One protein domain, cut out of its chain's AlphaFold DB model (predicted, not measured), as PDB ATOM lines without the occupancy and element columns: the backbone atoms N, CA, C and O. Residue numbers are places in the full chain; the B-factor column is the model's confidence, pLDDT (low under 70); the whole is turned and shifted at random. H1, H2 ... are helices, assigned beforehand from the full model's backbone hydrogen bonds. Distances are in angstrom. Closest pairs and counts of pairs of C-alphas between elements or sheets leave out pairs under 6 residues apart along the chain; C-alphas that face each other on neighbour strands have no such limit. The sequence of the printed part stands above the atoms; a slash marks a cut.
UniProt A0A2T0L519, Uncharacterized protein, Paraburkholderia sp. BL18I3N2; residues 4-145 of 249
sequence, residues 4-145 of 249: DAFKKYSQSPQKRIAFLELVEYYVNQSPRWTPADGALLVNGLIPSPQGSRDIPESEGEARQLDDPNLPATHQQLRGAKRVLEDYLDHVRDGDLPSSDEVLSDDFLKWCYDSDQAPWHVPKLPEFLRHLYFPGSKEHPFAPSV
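What this domain is: This is residues 4 to 145 of the 249 residues of an uncharacterized protein of Paraburkholderia sp. BL18I3N2 (UniProt A0A2T0L519). The longest helix, H4, crosses the short helix H3 near the middle of the domain, and H5 packs on H3 as well. H6 packs on residues 23 to 27 of H2 at a steep tilt, H1 lies away from the other helices, and two long stretches have no named element, residues 43 to 73 and 132 to 145. The printed part has 142 residues with six named helices, H1 to H6 in chain order, and no named strand; the class is all helix, though under half of the residues, 67, are in named elements. It is compact, with a radius of gyration of the C-alphas of 14.7 A, and spans 43 by 42 by 26 A.

Where its parts are: H4, residues 74 to 93, is 28.7 A long and runs from C-alpha 74 at (58.435, 46.707, -13.588) to C-alpha 93 at (44.433, 29.668, -31.880). H3 is residues 35 to 42. H5, residues 104 to 113, is 14.2 A long. H6, residues 124 to 131, is 11.0 A long and ends with C-alpha 131 at (30.826, 40.206, -11.021). H2, residues 13 to 29, is 22.9 A long. H1, residues 4 to 7, begins with C-alpha 4 at (49.642, 41.095, 1.992).

How they stand to each other: H3 and H4 touch and form a helical hairpin, opposite ways at a steep tilt of 43 degrees; their closest C-alphas, of Ala 39 and Ala 80, are 4.8 A apart. H3 touches H5 at a steep tilt of 69 degrees, only just short of about perpendicular, with the C-alphas of Gly 38 and Phe 107 closest at 6.8 A. H5 and H6 only just touch, with 3 pairs of C-alphas within 8 A, the closest those of Asp 105 and Leu 131 at 6.7 A. H2 touches H6 with residues 23 to 27 alone, at a steep tilt of 55 degrees; the C-alphas of Val 23 and Phe 127 are closest, 6.8 A. H4 and H5 are near each other, as are H2 and H3. H1 touches no helix. In H2, H3, H4 and H5 every O i to N i+4 pair is within hydrogen-bond range; in H6 2 of 4 are, and H1 is too short for such a pair.

The domain as a whole: The C-alphas farthest apart, those of Ser 12 and Gly 94, are 44.9 A apart. The printed part has no cut. The link from H3 to H4, 31 residues, is long; within it residues 45 to 46 pair antiparallel with residues 63 to 64. Residues 32 to 33 pair antiparallel with residues 102 to 103. The mean pLDDT of the printed part is 74.0, and it is under 70 at residues 4 to 18, 27 to 29, 59 and 116 to 145.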
ATOM      1  N   ASP A   4      50.681  40.245   2.585       40.78
ATOM      2  CA  ASP A   4      49.642  41.095   1.992       40.78
ATOM      3  C   ASP A   4      48.409  41.294   2.878       40.78
ATOM      4  O   ASP A   4      47.748  42.332   2.796       40.78
ATOM      5  N   ALA A   5      48.123  40.357   3.789       37.59
ATOM      6  CA  ALA A   5      47.056  40.549   4.768       37.59
ATOM      7  C   ALA A   5      47.373  41.725   5.708       37.59
ATOM      8  O   ALA A   5      46.463  42.448   6.095       37.59
ATOM      9  N   PHE A   6      48.656  41.969   6.008       35.94
ATOM     10  CA  PHE A   6      49.097  43.091   6.843       35.94
ATOM     11  C   PHE A   6      49.066  44.442   6.108       35.94
ATOM     12  O   PHE A   6      48.730  45.450   6.727       35.94
ATOM     13  N   LYS A   7      49.321  44.484   4.790       45.53
ATOM     14  CA  LYS A   7      49.181  45.721   3.989       45.53
ATOM     15  C   LYS A   7      47.727  46.183   3.849       45.53
ATOM     16  O   LYS A   7      47.474  47.385   3.830       45.53
ATOM     17  N   LYS A   8      46.756  45.258   3.828       43.94
ATOM     18  CA  LYS A   8      45.316  45.595   3.799       43.94
ATOM     19  C   LYS A   8      44.855  46.400   5.026       43.94
ATOM     20  O   LYS A   8      43.895  47.155   4.911       43.94
ATOM     21  N   TYR A   9      45.555  46.297   6.159       39.34
ATOM     22  CA  TYR A   9      45.276  47.066   7.382       39.34
ATOM     23  C   TYR A   9      46.132  48.336   7.537       39.34
ATOM     24  O   TYR A   9      45.951  49.063   8.510       39.34
ATOM     25  N   SER A  10      47.047  48.629   6.602       43.47
ATOM     26  CA  SER A  10      47.928  49.807   6.668       43.47
ATOM     27  C   SER A  10      47.527  50.943   5.721       43.47
ATOM     28  O   SER A  10      48.205  51.970   5.682       43.47
ATOM     29  N   GLN A  11      46.470  50.775   4.924       56.19
ATOM     30  CA  GLN A  11      45.959  51.837   4.062       56.19
ATOM     31  C   GLN A  11      44.990  52.734   4.824       56.19
ATOM     32  O   GLN A  11      44.137  52.254   5.571       56.19
ATOM     33  N   SER A  12      45.090  54.046   4.608       65.94
ATOM     34  CA  SER A  12      44.087  54.963   5.137       65.94
ATOM     35  C   SER A  12      42.722  54.672   4.491       65.94
ATOM     36  O   SER A  12      42.665  54.326   3.304       65.94
ATOM     37  N   PRO A  13      41.607  54.833   5.226       66.62
ATOM     38  CA  PRO A  13      40.261  54.636   4.685       66.62
ATOM     39  C   PRO A  13      40.008  55.392   3.371       66.62
ATOM     40  O   PRO A  13      39.325  54.884   2.488       66.62
ATOM     41  N   GLN A  14      40.613  56.570   3.210       66.62
ATOM     42  CA  GLN A  14      40.503  57.407   2.015       66.62
ATOM     43  C   GLN A  14      41.129  56.748   0.779       66.62
ATOM     44  O   GLN A  14      40.514  56.760  -0.284       66.62
ATOM     45  N   LYS A  15      42.308  56.122   0.911       66.38
ATOM     46  CA  LYS A  15      42.937  55.390  -0.202       66.38
ATOM     47  C   LYS A  15      42.099  54.183  -0.614       66.38
ATOM     48  O   LYS A  15      41.943  53.913  -1.800       66.38
ATOM     49  N   ARG A  16      41.492  53.495   0.360       68.69
ATOM     50  CA  ARG A  16      40.608  52.358   0.082       68.69
ATOM     51  C   ARG A  16      39.327  52.778  -0.644       68.69
ATOM     52  O   ARG A  16      38.894  52.043  -1.525       68.69
ATOM     53  N   ILE A  17      38.737  53.920  -0.289       66.19
ATOM     54  CA  ILE A  17      37.561  54.469  -0.983       66.19
ATOM     55  C   ILE A  17      37.915  54.819  -2.431       66.19
ATOM     56  O   ILE A  17      37.266  54.306  -3.333       66.19
ATOM     57  N   ALA A  18      38.990  55.583  -2.652       69.25
ATOM     58  CA  ALA A  18      39.423  55.970  -3.998       69.25
ATOM     59  C   ALA A  18      39.715  54.753  -4.896       69.25
ATOM     60  O   ALA A  18      39.341  54.726  -6.065       69.25
ATOM     61  N   PHE A  19      40.329  53.707  -4.334       74.31
ATOM     62  CA  PHE A  19      40.521  52.436  -5.032       74.31
ATOM     63  C   PHE A  19      39.189  51.796  -5.460       74.31
ATOM     64  O   PHE A  19      39.055  51.370  -6.603       74.31
ATOM     65  N   LEU A  20      38.205  51.718  -4.558       72.25
ATOM     66  CA  LEU A  20      36.903  51.114  -4.865       72.25
ATOM     67  C   LEU A  20      36.119  51.925  -5.904       72.25
ATOM     68  O   LEU A  20      35.458  51.329  -6.743       72.25
ATOM     69  N   GLU A  21      36.221  53.255  -5.883       71.56
ATOM     70  CA  GLU A  21      35.613  54.124  -6.902       71.56
ATOM     71  C   GLU A  21      36.204  53.872  -8.296       71.56
ATOM     72  O   GLU A  21      35.464  53.825  -9.276       71.56
ATOM     73  N   LEU A  22      37.519  53.642  -8.390       74.69
ATOM     74  CA  LEU A  22      38.168  53.280  -9.654       74.69
ATOM     75  C   LEU A  22      37.731  51.895 -10.141       74.69
ATOM     76  O   LEU A  22      37.431  51.731 -11.320       74.69
ATOM     77  N   VAL A  23      37.657  50.906  -9.248       73.12
ATOM     78  CA  VAL A  23      37.159  49.568  -9.605       73.12
ATOM     79  C   VAL A  23      35.717  49.643 -10.110       73.12
ATOM     80  O   VAL A  23      35.411  49.080 -11.158       73.12
ATOM     81  N   GLU A  24      34.851  50.386  -9.420       71.31
ATOM     82  CA  GLU A  24      33.460  50.607  -9.828       71.31
ATOM     83  C   GLU A  24      33.373  51.248 -11.220       71.31
ATOM     84  O   GLU A  24      32.590  50.810 -12.063       71.31
ATOM     85  N   TYR A  25      34.203  52.258 -11.489       75.44
ATOM     86  CA  TYR A  25      34.263  52.903 -12.798       75.44
ATOM     87  C   TYR A  25      34.618  51.903 -13.908       75.44
ATOM     88  O   TYR A  25      33.872  51.770 -14.878       75.44
ATOM     89  N   TYR A  26      35.712  51.153 -13.756       75.06
ATOM     90  CA  TYR A  26      36.178  50.257 -14.816       75.06
ATOM     91  C   TYR A  26      35.307  49.011 -14.988       75.06
ATOM     92  O   TYR A  26      35.161  48.547 -16.110       75.06
ATOM     93  N   VAL A  27      34.703  48.472 -13.927       68.38
ATOM     94  CA  VAL A  27      33.869  47.264 -14.041       68.38
ATOM     95  C   VAL A  27      32.443  47.597 -14.471       68.38
ATOM     96  O   VAL A  27      31.924  46.958 -15.383       68.38
ATOM     97  N   ASN A  28      31.814  48.600 -13.845       65.44
ATOM     98  CA  ASN A  28      30.381  48.858 -14.012       65.44
ATOM     99  C   ASN A  28      30.077  50.001 -14.983       65.44
ATOM    100  O   ASN A  28      29.052  49.962 -15.662       65.44
ATOM    101  N   GLN A  29      30.933  51.025 -15.055       66.31
ATOM    102  CA  GLN A  29      30.687  52.187 -15.923       66.31
ATOM    103  C   GLN A  29      31.359  52.056 -17.293       66.31
ATOM    104  O   GLN A  29      30.851  52.612 -18.265       66.31
ATOM    105  N   SER A  30      32.447  51.287 -17.391       70.25
ATOM    106  CA  SER A  30      33.137  50.976 -18.647       70.25
ATOM    107  C   SER A  30      33.237  49.461 -18.863       70.25
ATOM    108  O   SER A  30      34.334  48.912 -18.824       70.25
ATOM    109  N   PRO A  31      32.115  48.758 -19.108       73.31
ATOM    110  CA  PRO A  31      32.083  47.292 -19.158       73.31
ATOM    111  C   PRO A  31      32.792  46.694 -20.380       73.31
ATOM    112  O   PRO A  31      32.855  45.477 -20.509       73.31
ATOM    113  N   ARG A  32      33.277  47.526 -21.307       83.75
ATOM    114  CA  ARG A  32      34.066  47.101 -22.461       83.75
ATOM    115  C   ARG A  32      35.482  47.606 -22.321       83.75
ATOM    116  O   ARG A  32      35.691  48.793 -22.074       83.75
ATOM    117  N   TRP A  33      36.419  46.692 -22.488       87.94
ATOM    118  CA  TRP A  33      37.849  46.931 -22.374       87.94
ATOM    119  C   TRP A  33      38.526  46.506 -23.659       87.94
ATOM    120  O   TRP A  33      38.063  45.582 -24.324       87.94
ATOM    121  N   THR A  34      39.671  47.094 -23.976       91.44
ATOM    122  CA  THR A  34      40.616  46.354 -24.809       91.44
ATOM    123  C   THR A  34      41.217  45.209 -23.980       91.44
ATOM    124  O   THR A  34      41.283  45.297 -22.746       91.44
ATOM    125  N   PRO A  35      41.727  44.139 -24.611       91.81
ATOM    126  CA  PRO A  35      42.480  43.116 -23.886       91.81
ATOM    127  C   PRO A  35      43.659  43.691 -23.078       91.81
ATOM    128  O   PRO A  35      43.959  43.212 -21.985       91.81
ATOM    129  N   ALA A  36      44.297  44.758 -23.574       92.81
ATOM    130  CA  ALA A  36      45.385  45.435 -22.874       92.81
ATOM    131  C   ALA A  36      44.897  46.163 -21.609       92.81
ATOM    132  O   ALA A  36      45.543  46.072 -20.566       92.81
ATOM    133  N   ASP A  37      43.739  46.829 -21.663       90.75
ATOM    134  CA  ASP A  37      43.129  47.470 -20.493       90.75
ATOM    135  C   ASP A  37      42.786  46.425 -19.418       90.75
ATOM    136  O   ASP A  37      43.102  46.614 -18.239       90.75
ATOM    137  N   GLY A  38      42.221  45.284 -19.829       89.19
ATOM    138  CA  GLY A  38      41.969  44.147 -18.943       89.19
ATOM    139  C   GLY A  38      43.251  43.635 -18.283       89.19
ATOM    140  O   GLY A  38      43.313  43.506 -17.058       89.19
ATOM    141  N   ALA A  39      44.309  43.423 -19.070       90.44
ATOM    142  CA  ALA A  39      45.609  42.963 -18.584       90.44
ATOM    143  C   ALA A  39      46.264  43.942 -17.586       90.44
ATOM    144  O   ALA A  39      46.862  43.508 -16.593       90.44
ATOM    145  N   LEU A  40      46.121  45.256 -17.802       90.31
ATOM    146  CA  LEU A  40      46.558  46.295 -16.861       90.31
ATOM    147  C   LEU A  40      45.786  46.213 -15.537       90.31
ATOM    148  O   LEU A  40      46.404  46.166 -14.467       90.31
ATOM    149  N   LEU A  41      44.452  46.148 -15.592       87.88
ATOM    150  CA  LEU A  41      43.587  46.118 -14.407       87.88
ATOM    151  C   LEU A  41      43.865  44.900 -13.527       87.88
ATOM    152  O   LEU A  41      44.078  45.049 -12.318       87.88
ATOM    153  N   VAL A  42      43.941  43.705 -14.122       85.50
ATOM    154  CA  VAL A  42      44.206  42.463 -13.374       85.50
ATOM    155  C   VAL A  42      45.621  42.399 -12.802       85.50
ATOM    156  O   VAL A  42      45.867  41.567 -11.939       85.50
ATOM    157  N   ASN A  43      46.524  43.298 -13.212       86.12
ATOM    158  CA  ASN A  43      47.858  43.491 -12.628       86.12
ATOM    159  C   ASN A  43      47.951  44.737 -11.718       86.12
ATOM    160  O   ASN A  43      49.031  45.108 -11.244       86.12
ATOM    161  N   GLY A  44      46.817  45.372 -11.407       84.25
ATOM    162  CA  GLY A  44      46.734  46.497 -10.476       84.25
ATOM    163  C   GLY A  44      47.254  47.816 -11.047       84.25
ATOM    164  O   GLY A  44      47.795  48.628 -10.293       84.25
ATOM    165  N   LEU A  45      47.108  48.023 -12.353       87.50
ATOM    166  CA  LEU A  45      47.448  49.257 -13.057       87.50
ATOM    167  C   LEU A  45      46.186  49.961 -13.563       87.50
ATOM    168  O   LEU A  45      45.148  49.332 -13.751       87.50
ATOM    169  N   ILE A  46      46.284  51.276 -13.751       87.50
ATOM    170  CA  ILE A  46      45.201  52.112 -14.281       87.50
ATOM    171  C   ILE A  46      45.314  52.158 -15.814       87.50
ATOM    172  O   ILE A  46      46.343  52.627 -16.311       87.50
ATOM    173  N   PRO A  47      44.290  51.710 -16.564       87.00
ATOM    174  CA  PRO A  47      44.232  51.872 -18.014       87.00
ATOM    175  C   PRO A  47      44.153  53.334 -18.445       87.00
ATOM    176  O   PRO A  47      43.612  54.186 -17.732       87.00
ATOM    177  N   SER A  48      44.629  53.623 -19.656       80.81
ATOM    178  CA  SER A  48      44.443  54.944 -20.258       80.81
ATOM    179  C   SER A  48      42.950  55.204 -20.509       80.81
ATOM    180  O   SER A  48      42.281  54.337 -21.070       80.81
ATOM    181  N   PRO A  49      42.410  56.398 -20.197       70.31
ATOM    182  CA  PRO A  49      41.013  56.738 -20.486       70.31
ATOM    183  C   PRO A  49      40.645  56.673 -21.975       70.31
ATOM    184  O   PRO A  49      39.471  56.652 -22.322       70.31
ATOM    185  N   GLN A  50      41.646  56.707 -22.855       72.88
ATOM    186  CA  GLN A  50      41.470  56.657 -24.308       72.88
ATOM    187  C   GLN A  50      41.458  55.219 -24.853       72.88
ATOM    188  O   GLN A  50      41.274  55.041 -26.054       72.88
ATOM    189  N   GLY A  51      41.645  54.223 -23.979       71.00
ATOM    190  CA  GLY A  51      41.908  52.835 -24.346       71.00
ATOM    191  C   GLY A  51      43.330  52.668 -24.872       71.00
ATOM    192  O   GLY A  51      43.812  53.466 -25.681       71.00
ATOM    193  N   SER A  52      44.035  51.640 -24.405       79.06
ATOM    194  CA  SER A  52      45.323  51.257 -24.989       79.06
ATOM    195  C   SER A  52      45.185  49.965 -25.774       79.06
ATOM    196  O   SER A  52      44.429  49.081 -25.393       79.06
ATOM    197  N   ARG A  53      45.934  49.820 -26.868       84.75
ATOM    198  CA  ARG A  53      46.059  48.531 -27.572       84.75
ATOM    199  C   ARG A  53      47.245  47.705 -27.078       84.75
ATOM    200  O   ARG A  53      47.357  46.546 -27.453       84.75
ATOM    201  N   ASP A  54      48.105  48.300 -26.257       87.38
ATOM    202  CA  ASP A  54      49.347  47.685 -25.795       87.38
ATOM    203  C   ASP A  54      49.687  48.101 -24.354       87.38
ATOM    204  O   ASP A  54      49.130  49.063 -23.810       87.38
ATOM    205  N   ILE A  55      50.606  47.378 -23.721       90.81
ATOM    206  CA  ILE A  55      51.087  47.664 -22.372       90.81
ATOM    207  C   ILE A  55      52.266  48.643 -22.444       90.81
ATOM    208  O   ILE A  55      53.256  48.340 -23.117       90.81
ATOM    209  N   PRO A  56      52.228  49.767 -21.701       85.94
ATOM    210  CA  PRO A  56      53.319  50.734 -21.675       85.94
ATOM    211  C   PRO A  56      54.683  50.096 -21.398       85.94
ATOM    212  O   PRO A  56      54.821  49.186 -20.573       85.94
ATOM    213  N   GLU A  57      55.714  50.576 -22.090       79.00
ATOM    214  CA  GLU A  57      57.069  50.040 -21.944       79.00
ATOM    215  C   GLU A  57      57.802  50.620 -20.735       79.00
ATOM    216  O   GLU A  57      58.683  49.958 -20.178       79.00
ATOM    217  N   SER A  58      57.430  51.831 -20.309       76.12
ATOM    218  CA  SER A  58      58.115  52.557 -19.245       76.12
ATOM    219  C   SER A  58      57.282  52.664 -17.961       76.12
ATOM    220  O   SER A  58      56.070  52.879 -17.973       76.12
ATOM    221  N   GLU A  59      57.958  52.564 -16.810       66.12
ATOM    222  CA  GLU A  59      57.349  52.675 -15.472       66.12
ATOM    223  C   GLU A  59      56.661  54.034 -15.232       66.12
ATOM    224  O   GLU A  59      55.778  54.156 -14.384       66.12
ATOM    225  N   GLY A  60      57.028  55.063 -16.003       71.56
ATOM    226  CA  GLY A  60      56.491  56.418 -15.880       71.56
ATOM    227  C   GLY A  60      55.152  56.648 -16.582       71.56
ATOM    228  O   GLY A  60      54.462  57.609 -16.233       71.56
ATOM    229  N   GLU A  61      54.778  55.791 -17.532       80.00
ATOM    230  CA  GLU A  61      53.582  55.953 -18.372       80.00
ATOM    231  C   GLU A  61      52.321  55.354 -17.747       80.00
ATOM    232  O   GLU A  61      51.218  55.834 -18.001       80.00
ATOM    233  N   ALA A  62      52.479  54.353 -16.883       86.25
ATOM    234  CA  ALA A  62      51.380  53.743 -16.149       86.25
ATOM    235  C   ALA A  62      51.381  54.169 -14.675       86.25
ATOM    236  O   ALA A  62      52.412  54.511 -14.079       86.25
ATOM    237  N   ARG A  63      50.195  54.147 -14.066       88.19
ATOM    238  CA  ARG A  63      49.994  54.420 -12.640       88.19
ATOM    239  C   ARG A  63      49.438  53.200 -11.939       88.19
ATOM    240  O   ARG A  63      48.719  52.399 -12.536       88.19
ATOM    241  N   GLN A  64      49.779  53.064 -10.663       87.56
ATOM    242  CA  GLN A  64      49.238  51.994  -9.841       87.56
ATOM    243  C   GLN A  64      47.776  52.278  -9.514       87.56
ATOM    244  O   GLN A  64      47.412  53.388  -9.140       87.56
ATOM    245  N   LEU A  65      46.946  51.244  -9.582       82.62
ATOM    246  CA  LEU A  65      45.540  51.319  -9.196       82.62
ATOM    247  C   LEU A  65      45.368  51.560  -7.686       82.62
ATOM    248  O   LEU A  65      44.384  52.145  -7.248       82.62
ATOM    249  N   ASP A  66      46.327  51.098  -6.884       76.88
ATOM    250  CA  ASP A  66      46.308  51.204  -5.422       76.88
ATOM    251  C   ASP A  66      46.709  52.593  -4.899       76.88
ATOM    252  O   ASP A  66      46.192  53.066  -3.887       76.88
ATOM    253  N   ASP A  67      47.631  53.249  -5.600       82.38
ATOM    254  CA  ASP A  67      48.019  54.633  -5.359       82.38
ATOM    255  C   ASP A  67      48.286  55.307  -6.712       82.38
ATOM    256  O   ASP A  67      49.382  55.160  -7.265       82.38
ATOM    257  N   PRO A  68      47.310  56.061  -7.251       83.88
ATOM    258  CA  PRO A  68      47.433  56.703  -8.560       83.88
ATOM    259  C   PRO A  68      48.586  57.709  -8.668       83.88
ATOM    260  O   PRO A  68      48.930  58.131  -9.770       83.88
ATOM    261  N   ASN A  69      49.190  58.108  -7.544       84.00
ATOM    262  CA  ASN A  69      50.348  59.000  -7.534       84.00
ATOM    263  C   ASN A  69      51.667  58.257  -7.762       84.00
ATOM    264  O   ASN A  69      52.690  58.897  -7.998       84.00
ATOM    265  N   LEU A  70      51.666  56.924  -7.670       85.44
ATOM    266  CA  LEU A  70      52.862  56.112  -7.838       85.44
ATOM    267  C   LEU A  70      52.958  55.548  -9.264       85.44
ATOM    268  O   LEU A  70      51.949  55.108  -9.832       85.44
ATOM    269  N   PRO A  71      54.171  55.528  -9.847       90.56
ATOM    270  CA  PRO A  71      54.423  54.863 -11.119       90.56
ATOM    271  C   PRO A  71      54.216  53.352 -11.002       90.56
ATOM    272  O   PRO A  71      54.390  52.762  -9.929       90.56
ATOM    273  N   ALA A  72      53.859  52.719 -12.115       88.81
ATOM    274  CA  ALA A  72      53.801  51.269 -12.213       88.81
ATOM    275  C   ALA A  72      55.166  50.643 -11.901       88.81
ATOM    276  O   ALA A  72      56.204  51.162 -12.301       88.81
ATOM    277  N   THR A  73      55.173  49.503 -11.215       88.50
ATOM    278  CA  THR A  73      56.414  48.739 -11.028       88.50
ATOM    279  C   THR A  73      56.725  47.887 -12.259       88.50
ATOM    280  O   THR A  73      55.810  47.395 -12.926       88.50
ATOM    281  N   HIS A  74      58.008  47.610 -12.515       87.38
ATOM    282  CA  HIS A  74      58.435  46.707 -13.588       87.38
ATOM    283  C   HIS A  74      57.729  45.345 -13.545       87.38
ATOM    284  O   HIS A  74      57.389  44.772 -14.578       87.38
ATOM    285  N   GLN A  75      57.497  44.818 -12.340       86.81
ATOM    286  CA  GLN A  75      56.832  43.531 -12.154       86.81
ATOM    287  C   GLN A  75      55.371  43.571 -12.617       86.81
ATOM    288  O   GLN A  75      54.921  42.618 -13.248       86.81
ATOM    289  N   GLN A  76      54.649  44.663 -12.349       87.25
ATOM    290  CA  GLN A  76      53.263  44.826 -12.795       87.25
ATOM    291  C   GLN A  76      53.171  44.953 -14.314       87.25
ATOM    292  O   GLN A  76      52.337  44.294 -14.925       87.25
ATOM    293  N   LEU A  77      54.056  45.745 -14.933       90.25
ATOM    294  CA  LEU A  77      54.093  45.882 -16.393       90.25
ATOM    295  C   LEU A  77      54.440  44.557 -17.073       90.25
ATOM    296  O   LEU A  77      53.796  44.173 -18.043       90.25
ATOM    297  N   ARG A  78      55.417  43.816 -16.537       89.56
ATOM    298  CA  ARG A  78      55.774  42.488 -17.051       89.56
ATOM    299  C   ARG A  78      54.622  41.492 -16.912       89.56
ATOM    300  O   ARG A  78      54.382  40.720 -17.834       89.56
ATOM    301  N   GLY A  79      53.922  41.506 -15.777       88.00
ATOM    302  CA  GLY A  79      52.741  40.671 -15.559       88.00
ATOM    303  C   GLY A  79      51.623  40.990 -16.549       88.00
ATOM    304  O   GLY A  79      51.082  40.080 -17.167       88.00
ATOM    305  N   ALA A  80      51.345  42.276 -16.772       89.88
ATOM    306  CA  ALA A  80      50.344  42.714 -17.740       89.88
ATOM    307  C   ALA A  80      50.707  42.306 -19.176       89.88
ATOM    308  O   ALA A  80      49.847  41.805 -19.893       89.88
ATOM    309  N   LYS A  81      51.979  42.440 -19.578       91.94
ATOM    310  CA  LYS A  81      52.449  41.996 -20.902       91.94
ATOM    311  C   LYS A  81      52.209  40.510 -21.126       91.94
ATOM    312  O   LYS A  81      51.609  40.145 -22.125       91.94
ATOM    313  N   ARG A  82      52.595  39.680 -20.156       90.56
ATOM    314  CA  ARG A  82      52.385  38.232 -20.238       90.56
ATOM    315  C   ARG A  82      50.904  37.870 -20.381       90.56
ATOM    316  O   ARG A  82      50.563  37.059 -21.225       90.56
ATOM    317  N   VAL A  83      50.028  38.484 -19.582       90.44
ATOM    318  CA  VAL A  83      48.578  38.229 -19.670       90.44
ATOM    319  C   VAL A  83      48.032  38.625 -21.042       90.44
ATOM    320  O   VAL A  83      47.219  37.900 -21.606       90.44
ATOM    321  N   LEU A  84      48.471  39.763 -21.587       92.94
ATOM    322  CA  LEU A  84      48.053  40.206 -22.915       92.94
ATOM    323  C   LEU A  84      48.544  39.253 -24.014       92.94
ATOM    324  O   LEU A  84      47.764  38.888 -24.886       92.94
ATOM    325  N   GLU A  85      49.812  38.845 -23.970       92.12
ATOM    326  CA  GLU A  85      50.397  37.891 -24.921       92.12
ATOM    327  C   GLU A  85      49.639  36.559 -24.902       92.12
ATOM    328  O   GLU A  85      49.167  36.117 -25.951       92.12
ATOM    329  N   ASP A  86      49.412  35.989 -23.716       91.31
ATOM    330  CA  ASP A  86      48.691  34.725 -23.561       91.31
ATOM    331  C   ASP A  86      47.230  34.850 -24.043       91.31
ATOM    332  O   ASP A  86      46.709  33.931 -24.678       91.31
ATOM    333  N   TYR A  87      46.562  35.990 -23.810       90.69
ATOM    334  CA  TYR A  87      45.220  36.247 -24.354       90.69
ATOM    335  C   TYR A  87      45.220  36.246 -25.886       90.69
ATOM    336  O   TYR A  87      44.384  35.602 -26.522       90.69
ATOM    337  N   LEU A  88      46.165  36.973 -26.487       91.62
ATOM    338  CA  LEU A  88      46.280  37.088 -27.938       91.62
ATOM    339  C   LEU A  88      46.633  35.749 -28.590       91.62
ATOM    340  O   LEU A  88      46.174  35.500 -29.701       91.62
ATOM    341  N   ASP A  89      47.386  34.882 -27.912       91.31
ATOM    342  CA  ASP A  89      47.644  33.515 -28.369       91.31
ATOM    343  C   ASP A  89      46.353  32.691 -28.456       91.31
ATOM    344  O   ASP A  89      46.071  32.140 -29.517       91.31
ATOM    345  N   HIS A  90      45.493  32.725 -27.434       87.56
ATOM    346  CA  HIS A  90      44.192  32.035 -27.473       87.56
ATOM    347  C   HIS A  90      43.262  32.591 -28.567       87.56
ATOM    348  O   HIS A  90      42.509  31.846 -29.195       87.56
ATOM    349  N   VAL A  91      43.315  33.901 -28.842       88.94
ATOM    350  CA  VAL A  91      42.593  34.497 -29.982       88.94
ATOM    351  C   VAL A  91      43.140  33.969 -31.311       88.94
ATOM    352  O   VAL A  91      42.373  33.668 -32.225       88.94
ATOM    353  N   ARG A  92      44.466  33.849 -31.432       90.75
ATOM    354  CA  ARG A  92      45.151  33.359 -32.637       90.75
ATOM    355  C   ARG A  92      44.849  31.886 -32.910       90.75
ATOM    356  O   ARG A  92      44.674  31.514 -34.069       90.75
ATOM    357  N   ASP A  93      44.760  31.095 -31.846       89.25
ATOM    358  CA  ASP A  93      44.433  29.668 -31.880       89.25
ATOM    359  C   ASP A  93      42.933  29.416 -32.125       89.25
ATOM    360  O   ASP A  93      42.528  28.306 -32.471       89.25
ATOM    361  N   GLY A  94      42.109  30.468 -32.043       86.81
ATOM    362  CA  GLY A  94      40.669  30.424 -32.296       86.81
ATOM    363  C   GLY A  94      39.833  30.005 -31.085       86.81
ATOM    364  O   GLY A  94      38.627  29.801 -31.230       86.81
ATOM    365  N   ASP A  95      40.447  29.911 -29.904       82.88
ATOM    366  CA  ASP A  95      39.773  29.609 -28.637       82.88
ATOM    367  C   ASP A  95      38.940  30.798 -28.135       82.88
ATOM    368  O   ASP A  95      37.947  30.620 -27.425       82.88
ATOM    369  N   LEU A  96      39.326  32.019 -28.519       84.69
ATOM    370  CA  LEU A  96      38.650  33.265 -28.166       84.69
ATOM    371  C   LEU A  96      38.285  34.089 -29.411       84.69
ATOM    372  O   LEU A  96      38.983  34.036 -30.425       84.69
ATOM    373  N   PRO A  97      37.204  34.887 -29.356       80.19
ATOM    374  CA  PRO A  97      36.805  35.727 -30.477       80.19
ATOM    375  C   PRO A  97      37.833  36.836 -30.742       80.19
ATOM    376  O   PRO A  97      38.261  37.539 -29.830       80.19
ATOM    377  N   SER A  98      38.168  37.057 -32.016       82.12
ATOM    378  CA  SER A  98      38.992  38.194 -32.429       82.12
ATOM    379  C   SER A  98      38.173  39.487 -32.369       82.12
ATOM    380  O   SER A  98      37.372  39.763 -33.266       82.12
ATOM    381  N   SER A  99      38.354  40.270 -31.310       82.56
ATOM    382  CA  SER A  99      37.693  41.563 -31.130       82.56
ATOM    383  C   SER A  99      38.667  42.591 -30.558       82.56
ATOM    384  O   SER A  99      39.487  42.264 -29.703       82.56
ATOM    385  N   ASP A 100      38.543  43.839 -31.016       83.44
ATOM    386  CA  ASP A 100      39.292  44.981 -30.471       83.44
ATOM    387  C   ASP A 100      38.846  45.312 -29.031       83.44
ATOM    388  O   ASP A 100      39.621  45.862 -28.249       83.44
ATOM    389  N   GLU A 101      37.604  44.953 -28.685       87.75
ATOM    390  CA  GLU A 101      37.011  45.130 -27.360       87.75
ATOM    391  C   GLU A 101      36.399  43.829 -26.839       87.75
ATOM    392  O   GLU A 101      35.767  43.068 -27.576       87.75
ATOM    393  N   VAL A 102      36.520  43.610 -25.539       86.88
ATOM    394  CA  VAL A 102      35.998  42.460 -24.802       86.88
ATOM    395  C   VAL A 102      35.126  42.961 -23.663       86.88
ATOM    396  O   VAL A 102      35.353  44.051 -23.132       86.88
ATOM    397  N   LEU A 103      34.107  42.188 -23.288       84.12
ATOM    398  CA  LEU A 103      33.371  42.497 -22.071       84.12
ATOM    399  C   LEU A 103      34.256  42.209 -20.851       84.12
ATOM    400  O   LEU A 103      35.051  41.264 -20.840       84.12
ATOM    401  N   SER A 104      34.138  43.057 -19.834       79.81
ATOM    402  CA  SER A 104      34.923  42.971 -18.604       79.81
ATOM    403  C   SER A 104      34.711  41.645 -17.876       79.81
ATOM    404  O   SER A 104      35.661  41.066 -17.354       79.81
ATOM    405  N   ASP A 105      33.482  41.133 -17.880       79.00
ATOM    406  CA  ASP A 105      33.106  39.842 -17.312       79.00
ATOM    407  C   ASP A 105      33.722  38.659 -18.059       79.00
ATOM    408  O   ASP A 105      34.323  37.795 -17.420       79.00
ATOM    409  N   ASP A 106      33.655  38.655 -19.389       82.56
ATOM    410  CA  ASP A 106      34.260  37.619 -20.228       82.56
ATOM    411  C   ASP A 106      35.784  37.568 -20.053       82.56
ATOM    412  O   ASP A 106      36.361  36.491 -19.881       82.56
ATOM    413  N   PHE A 107      36.450  38.728 -20.032       86.31
ATOM    414  CA  PHE A 107      37.899  38.798 -19.835       86.31
ATOM    415  C   PHE A 107      38.309  38.335 -18.431       86.31
ATOM    416  O   PHE A 107      39.234  37.536 -18.279       86.31
ATOM    417  N   LEU A 108      37.608  38.801 -17.392       82.56
ATOM    418  CA  LEU A 108      37.884  38.406 -16.009       82.56
ATOM    419  C   LEU A 108      37.613  36.916 -15.772       82.56
ATOM    420  O   LEU A 108      38.351  36.274 -15.021       82.56
ATOM    421  N   LYS A 109      36.589  36.358 -16.426       80.06
ATOM    422  CA  LYS A 109      36.304  34.924 -16.407       80.06
ATOM    423  C   LYS A 109      37.413  34.126 -17.086       80.06
ATOM    424  O   LYS A 109      37.892  33.166 -16.495       80.06
ATOM    425  N   TRP A 110      37.882  34.555 -18.257       86.00
ATOM    426  CA  TRP A 110      39.029  33.924 -18.911       86.00
ATOM    427  C   TRP A 110      40.286  33.959 -18.028       86.00
ATOM    428  O   TRP A 110      40.928  32.931 -17.836       86.00
ATOM    429  N   CYS A 111      40.604  35.102 -17.405       84.50
ATOM    430  CA  CYS A 111      41.736  35.189 -16.475       84.50
ATOM    431  C   CYS A 111      41.636  34.176 -15.324       84.50
ATOM    432  O   CYS A 111      42.663  33.662 -14.876       84.50
ATOM    433  N   TYR A 112      40.416  33.923 -14.838       76.88
ATOM    434  CA  TYR A 112      40.137  32.940 -13.796       76.88
ATOM    435  C   TYR A 112      40.290  31.499 -14.308       76.88
ATOM    436  O   TYR A 112      40.987  30.705 -13.678       76.88
ATOM    437  N   ASP A 113      39.682  31.176 -15.450       79.50
ATOM    438  CA  ASP A 113      39.663  29.821 -16.017       79.50
ATOM    439  C   ASP A 113      41.054  29.370 -16.512       79.50
ATOM    440  O   ASP A 113      41.387  28.188 -16.433       79.50
ATOM    441  N   SER A 114      41.883  30.306 -16.985       75.81
ATOM    442  CA  SER A 114      43.194  30.028 -17.587       75.81
ATOM    443  C   SER A 114      44.388  30.167 -16.628       75.81
ATOM    444  O   SER A 114      45.526  30.051 -17.077       75.81
ATOM    445  N   ASP A 115      44.164  30.426 -15.332       71.31
ATOM    446  CA  ASP A 115      45.229  30.632 -14.323       71.31
ATOM    447  C   ASP A 115      46.238  31.747 -14.704       71.31
ATOM    448  O   ASP A 115      47.415  31.742 -14.339       71.31
ATOM    449  N   GLN A 116      45.776  32.721 -15.494       64.00
ATOM    450  CA  GLN A 116      46.627  33.752 -16.098       64.00
ATOM    451  C   GLN A 116      46.952  34.898 -15.145       64.00
ATOM    452  O   GLN A 116      47.951  35.603 -15.295       64.00
ATOM    453  N   ALA A 117      46.137  35.068 -14.109       55.75
ATOM    454  CA  ALA A 117      46.456  35.971 -13.026       55.75
ATOM    455  C   ALA A 117      47.183  35.193 -11.927       55.75
ATOM    456  O   ALA A 117      46.601  34.273 -11.351       55.75
ATOM    457  N   PRO A 118      48.413  35.585 -11.545       51.91
ATOM    458  CA  PRO A 118      48.997  35.055 -10.330       51.91
ATOM    459  C   PRO A 118      47.994  35.303  -9.200       51.91
ATOM    460  O   PRO A 118      47.667  36.450  -8.914       51.91
ATOM    461  N   TRP A 119      47.530  34.262  -8.506       49.09
ATOM    462  CA  TRP A 119      46.633  34.376  -7.338       49.09
ATOM    463  C   TRP A 119      47.207  35.227  -6.187       49.09
ATOM    464  O   TRP A 119      46.583  35.412  -5.142       49.09
ATOM    465  N   HIS A 120      48.424  35.736  -6.367       47.44
ATOM    466  CA  HIS A 120      49.114  36.694  -5.522       47.44
ATOM    467  C   HIS A 120      48.872  38.153  -5.927       47.44
ATOM    468  O   HIS A 120      49.324  39.037  -5.204       47.44
ATOM    469  N   VAL A 121      48.176  38.440  -7.038       51.50
ATOM    470  CA  VAL A 121      47.778  39.813  -7.352       51.50
ATOM    471  C   VAL A 121      46.623  40.185  -6.418       51.50
ATOM    472  O   VAL A 121      45.529  39.631  -6.541       51.50
ATOM    473  N   PRO A 122      46.803  41.145  -5.494       52.12
ATOM    474  CA  PRO A 122      45.851  41.414  -4.413       52.12
ATOM    475  C   PRO A 122      44.545  42.095  -4.850       52.12
ATOM    476  O   PRO A 122      43.953  42.791  -4.025       52.12
ATOM    477  N   LYS A 123      44.180  42.020  -6.138       64.38
ATOM    478  CA  LYS A 123      43.196  42.897  -6.787       64.38
ATOM    479  C   LYS A 123      42.188  42.155  -7.670       64.38
ATOM    480  O   LYS A 123      41.047  42.595  -7.738       64.38
ATOM    481  N   LEU A 124      42.560  41.031  -8.295       63.38
ATOM    482  CA  LEU A 124      41.629  40.207  -9.082       63.38
ATOM    483  C   LEU A 124      40.442  39.673  -8.247       63.38
ATOM    484  O   LEU A 124      39.314  39.736  -8.734       63.38
ATOM    485  N   PRO A 125      40.627  39.220  -6.987       63.72
ATOM    486  CA  PRO A 125      39.500  38.841  -6.136       63.72
ATOM    487  C   PRO A 125      38.530  40.001  -5.890       63.72
ATOM    488  O   PRO A 125      37.323  39.801  -5.831       63.72
ATOM    489  N   GLU A 126      39.039  41.226  -5.753       65.69
ATOM    490  CA  GLU A 126      38.226  42.427  -5.598       65.69
ATOM    491  C   GLU A 126      37.421  42.722  -6.866       65.69
ATOM    492  O   GLU A 126      36.225  42.949  -6.742       65.69
ATOM    493  N   PHE A 127      38.020  42.635  -8.060       67.94
ATOM    494  CA  PHE A 127      37.299  42.763  -9.335       67.94
ATOM    495  C   PHE A 127      36.211  41.693  -9.495       67.94
ATOM    496  O   PHE A 127      35.060  42.011  -9.792       67.94
ATOM    497  N   LEU A 128      36.541  40.428  -9.228       64.19
ATOM    498  CA  LEU A 128      35.608  39.313  -9.388       64.19
ATOM    499  C   LEU A 128      34.444  39.353  -8.380       64.19
ATOM    500  O   LEU A 128      33.372  38.845  -8.693       64.19
ATOM    501  N   ARG A 129      34.582  40.019  -7.223       64.06
ATOM    502  CA  ARG A 129      33.458  40.277  -6.292       64.06
ATOM    503  C   ARG A 129      32.401  41.237  -6.839       64.06
ATOM    504  O   ARG A 129      31.275  41.220  -6.351       64.06
ATOM    505  N   HIS A 130      32.753  42.090  -7.803       58.31
ATOM    506  CA  HIS A 130      31.774  42.952  -8.472       58.31
ATOM    507  C   HIS A 130      30.966  42.186  -9.532       58.31
ATOM    508  O   HIS A 130      29.836  42.571  -9.814       58.31
ATOM    509  N   LEU A 131      31.507  41.082 -10.061       58.12
ATOM    510  CA  LEU A 131      30.826  40.206 -11.021       58.12
ATOM    511  C   LEU A 131      30.039  39.080 -10.338       58.12
ATOM    512  O   LEU A 131      28.899  38.796 -10.697       58.12
ATOM    513  N   TYR A 132      30.629  38.462  -9.315       57.22
ATOM    514  CA  TYR A 132      30.026  37.388  -8.538       57.22
ATOM    515  C   TYR A 132      29.658  37.921  -7.157       57.22
ATOM    516  O   TYR A 132      30.514  38.093  -6.290       57.22
ATOM    517  N   PHE A 133      28.367  38.180  -6.941       53.25
ATOM    518  CA  PHE A 133      27.884  38.636  -5.640       53.25
ATOM    519  C   PHE A 133      28.171  37.595  -4.543       53.25
ATOM    520  O   PHE A 133      27.980  36.391  -4.768       53.25
ATOM    521  N   PRO A 134      28.567  38.033  -3.334       47.28
ATOM    522  CA  PRO A 134      28.730  37.139  -2.195       47.28
ATOM    523  C   PRO A 134      27.457  36.312  -1.954       47.28
ATOM    524  O   PRO A 134      26.366  36.867  -1.831       47.28
ATOM    525  N   GLY A 135      27.590  34.982  -1.903       44.56
ATOM    526  CA  GLY A 135      26.468  34.056  -1.693       44.56
ATOM    527  C   GLY A 135      25.814  33.501  -2.966       44.56
ATOM    528  O   GLY A 135      24.925  32.652  -2.859       44.56
ATOM    529  N   SER A 136      26.255  33.905  -4.164       49.47
ATOM    530  CA  SER A 136      25.887  33.189  -5.391       49.47
ATOM    531  C   SER A 136      26.531  31.792  -5.393       49.47
ATOM    532  O   SER A 136      27.652  31.608  -4.918       49.47
ATOM    533  N   LYS A 137      25.830  30.787  -5.935       49.28
ATOM    534  CA  LYS A 137      26.370  29.416  -6.077       49.28
ATOM    535  C   LYS A 137      27.593  29.347  -7.000       49.28
ATOM    536  O   LYS A 137      28.285  28.336  -7.000       49.28
ATOM    537  N   GLU A 138      27.826  30.404  -7.769       49.69
ATOM    538  CA  GLU A 138      28.912  30.550  -8.733       49.69
ATOM    539  C   GLU A 138      30.082  31.361  -8.156       49.69
ATOM    540  O   GLU A 138      31.064  31.563  -8.853       49.69
ATOM    541  N   HIS A 139      30.007  31.823  -6.897       47.94
ATOM    542  CA  HIS A 139      31.072  32.597  -6.259       47.94
ATOM    543  C   HIS A 139      32.307  31.711  -5.995       47.94
ATOM    544  O   HIS A 139      32.262  30.861  -5.100       47.94
ATOM    545  N   PRO A 140      33.432  31.909  -6.710       49.38
ATOM    546  CA  PRO A 140      34.546  30.963  -6.685       49.38
ATOM    547  C   PRO A 140      35.491  31.136  -5.483       49.38
ATOM    548  O   PRO A 140      36.430  30.359  -5.319       49.38
ATOM    549  N   PHE A 141      35.274  32.145  -4.629       51.72
ATOM    550  CA  PHE A 141      36.141  32.422  -3.479       51.72
ATOM    551  C   PHE A 141      35.530  31.962  -2.163       51.72
ATOM    552  O   PHE A 141      34.338  32.157  -1.914       51.72
ATOM    553  N   ALA A 142      36.391  31.468  -1.269       42.66
ATOM    554  CA  ALA A 142      36.069  31.407   0.148       42.66
ATOM    555  C   ALA A 142      35.720  32.830   0.631       42.66
ATOM    556  O   ALA A 142      36.495  33.757   0.361       42.66
ATOM    557  N   PRO A 143      34.579  33.035   1.314       46.19
ATOM    558  CA  PRO A 143      34.211  34.342   1.839       46.19
ATOM    559  C   PRO A 143      35.351  34.867   2.715       46.19
ATOM    560  O   PRO A 143      35.748  34.223   3.686       46.19
ATOM    561  N   SER A 144      35.929  36.022   2.379       48.00
ATOM    562  CA  SER A 144      36.825  36.681   3.331       48.00
ATOM    563  C   SER A 144      36.001  37.184   4.514       48.00
ATOM    564  O   SER A 144      34.818  37.453   4.357       48.00
ATOM    565  N   VAL A 145      36.600  37.406   5.686       42.66
ATOM    566  CA  VAL A 145      35.896  37.986   6.855       42.66
ATOM    567  C   VAL A 145      35.169  39.299   6.504       42.66
ATOM    568  O   VAL A 145      34.126  39.613   7.071       42.66
TER     569      VAL A 145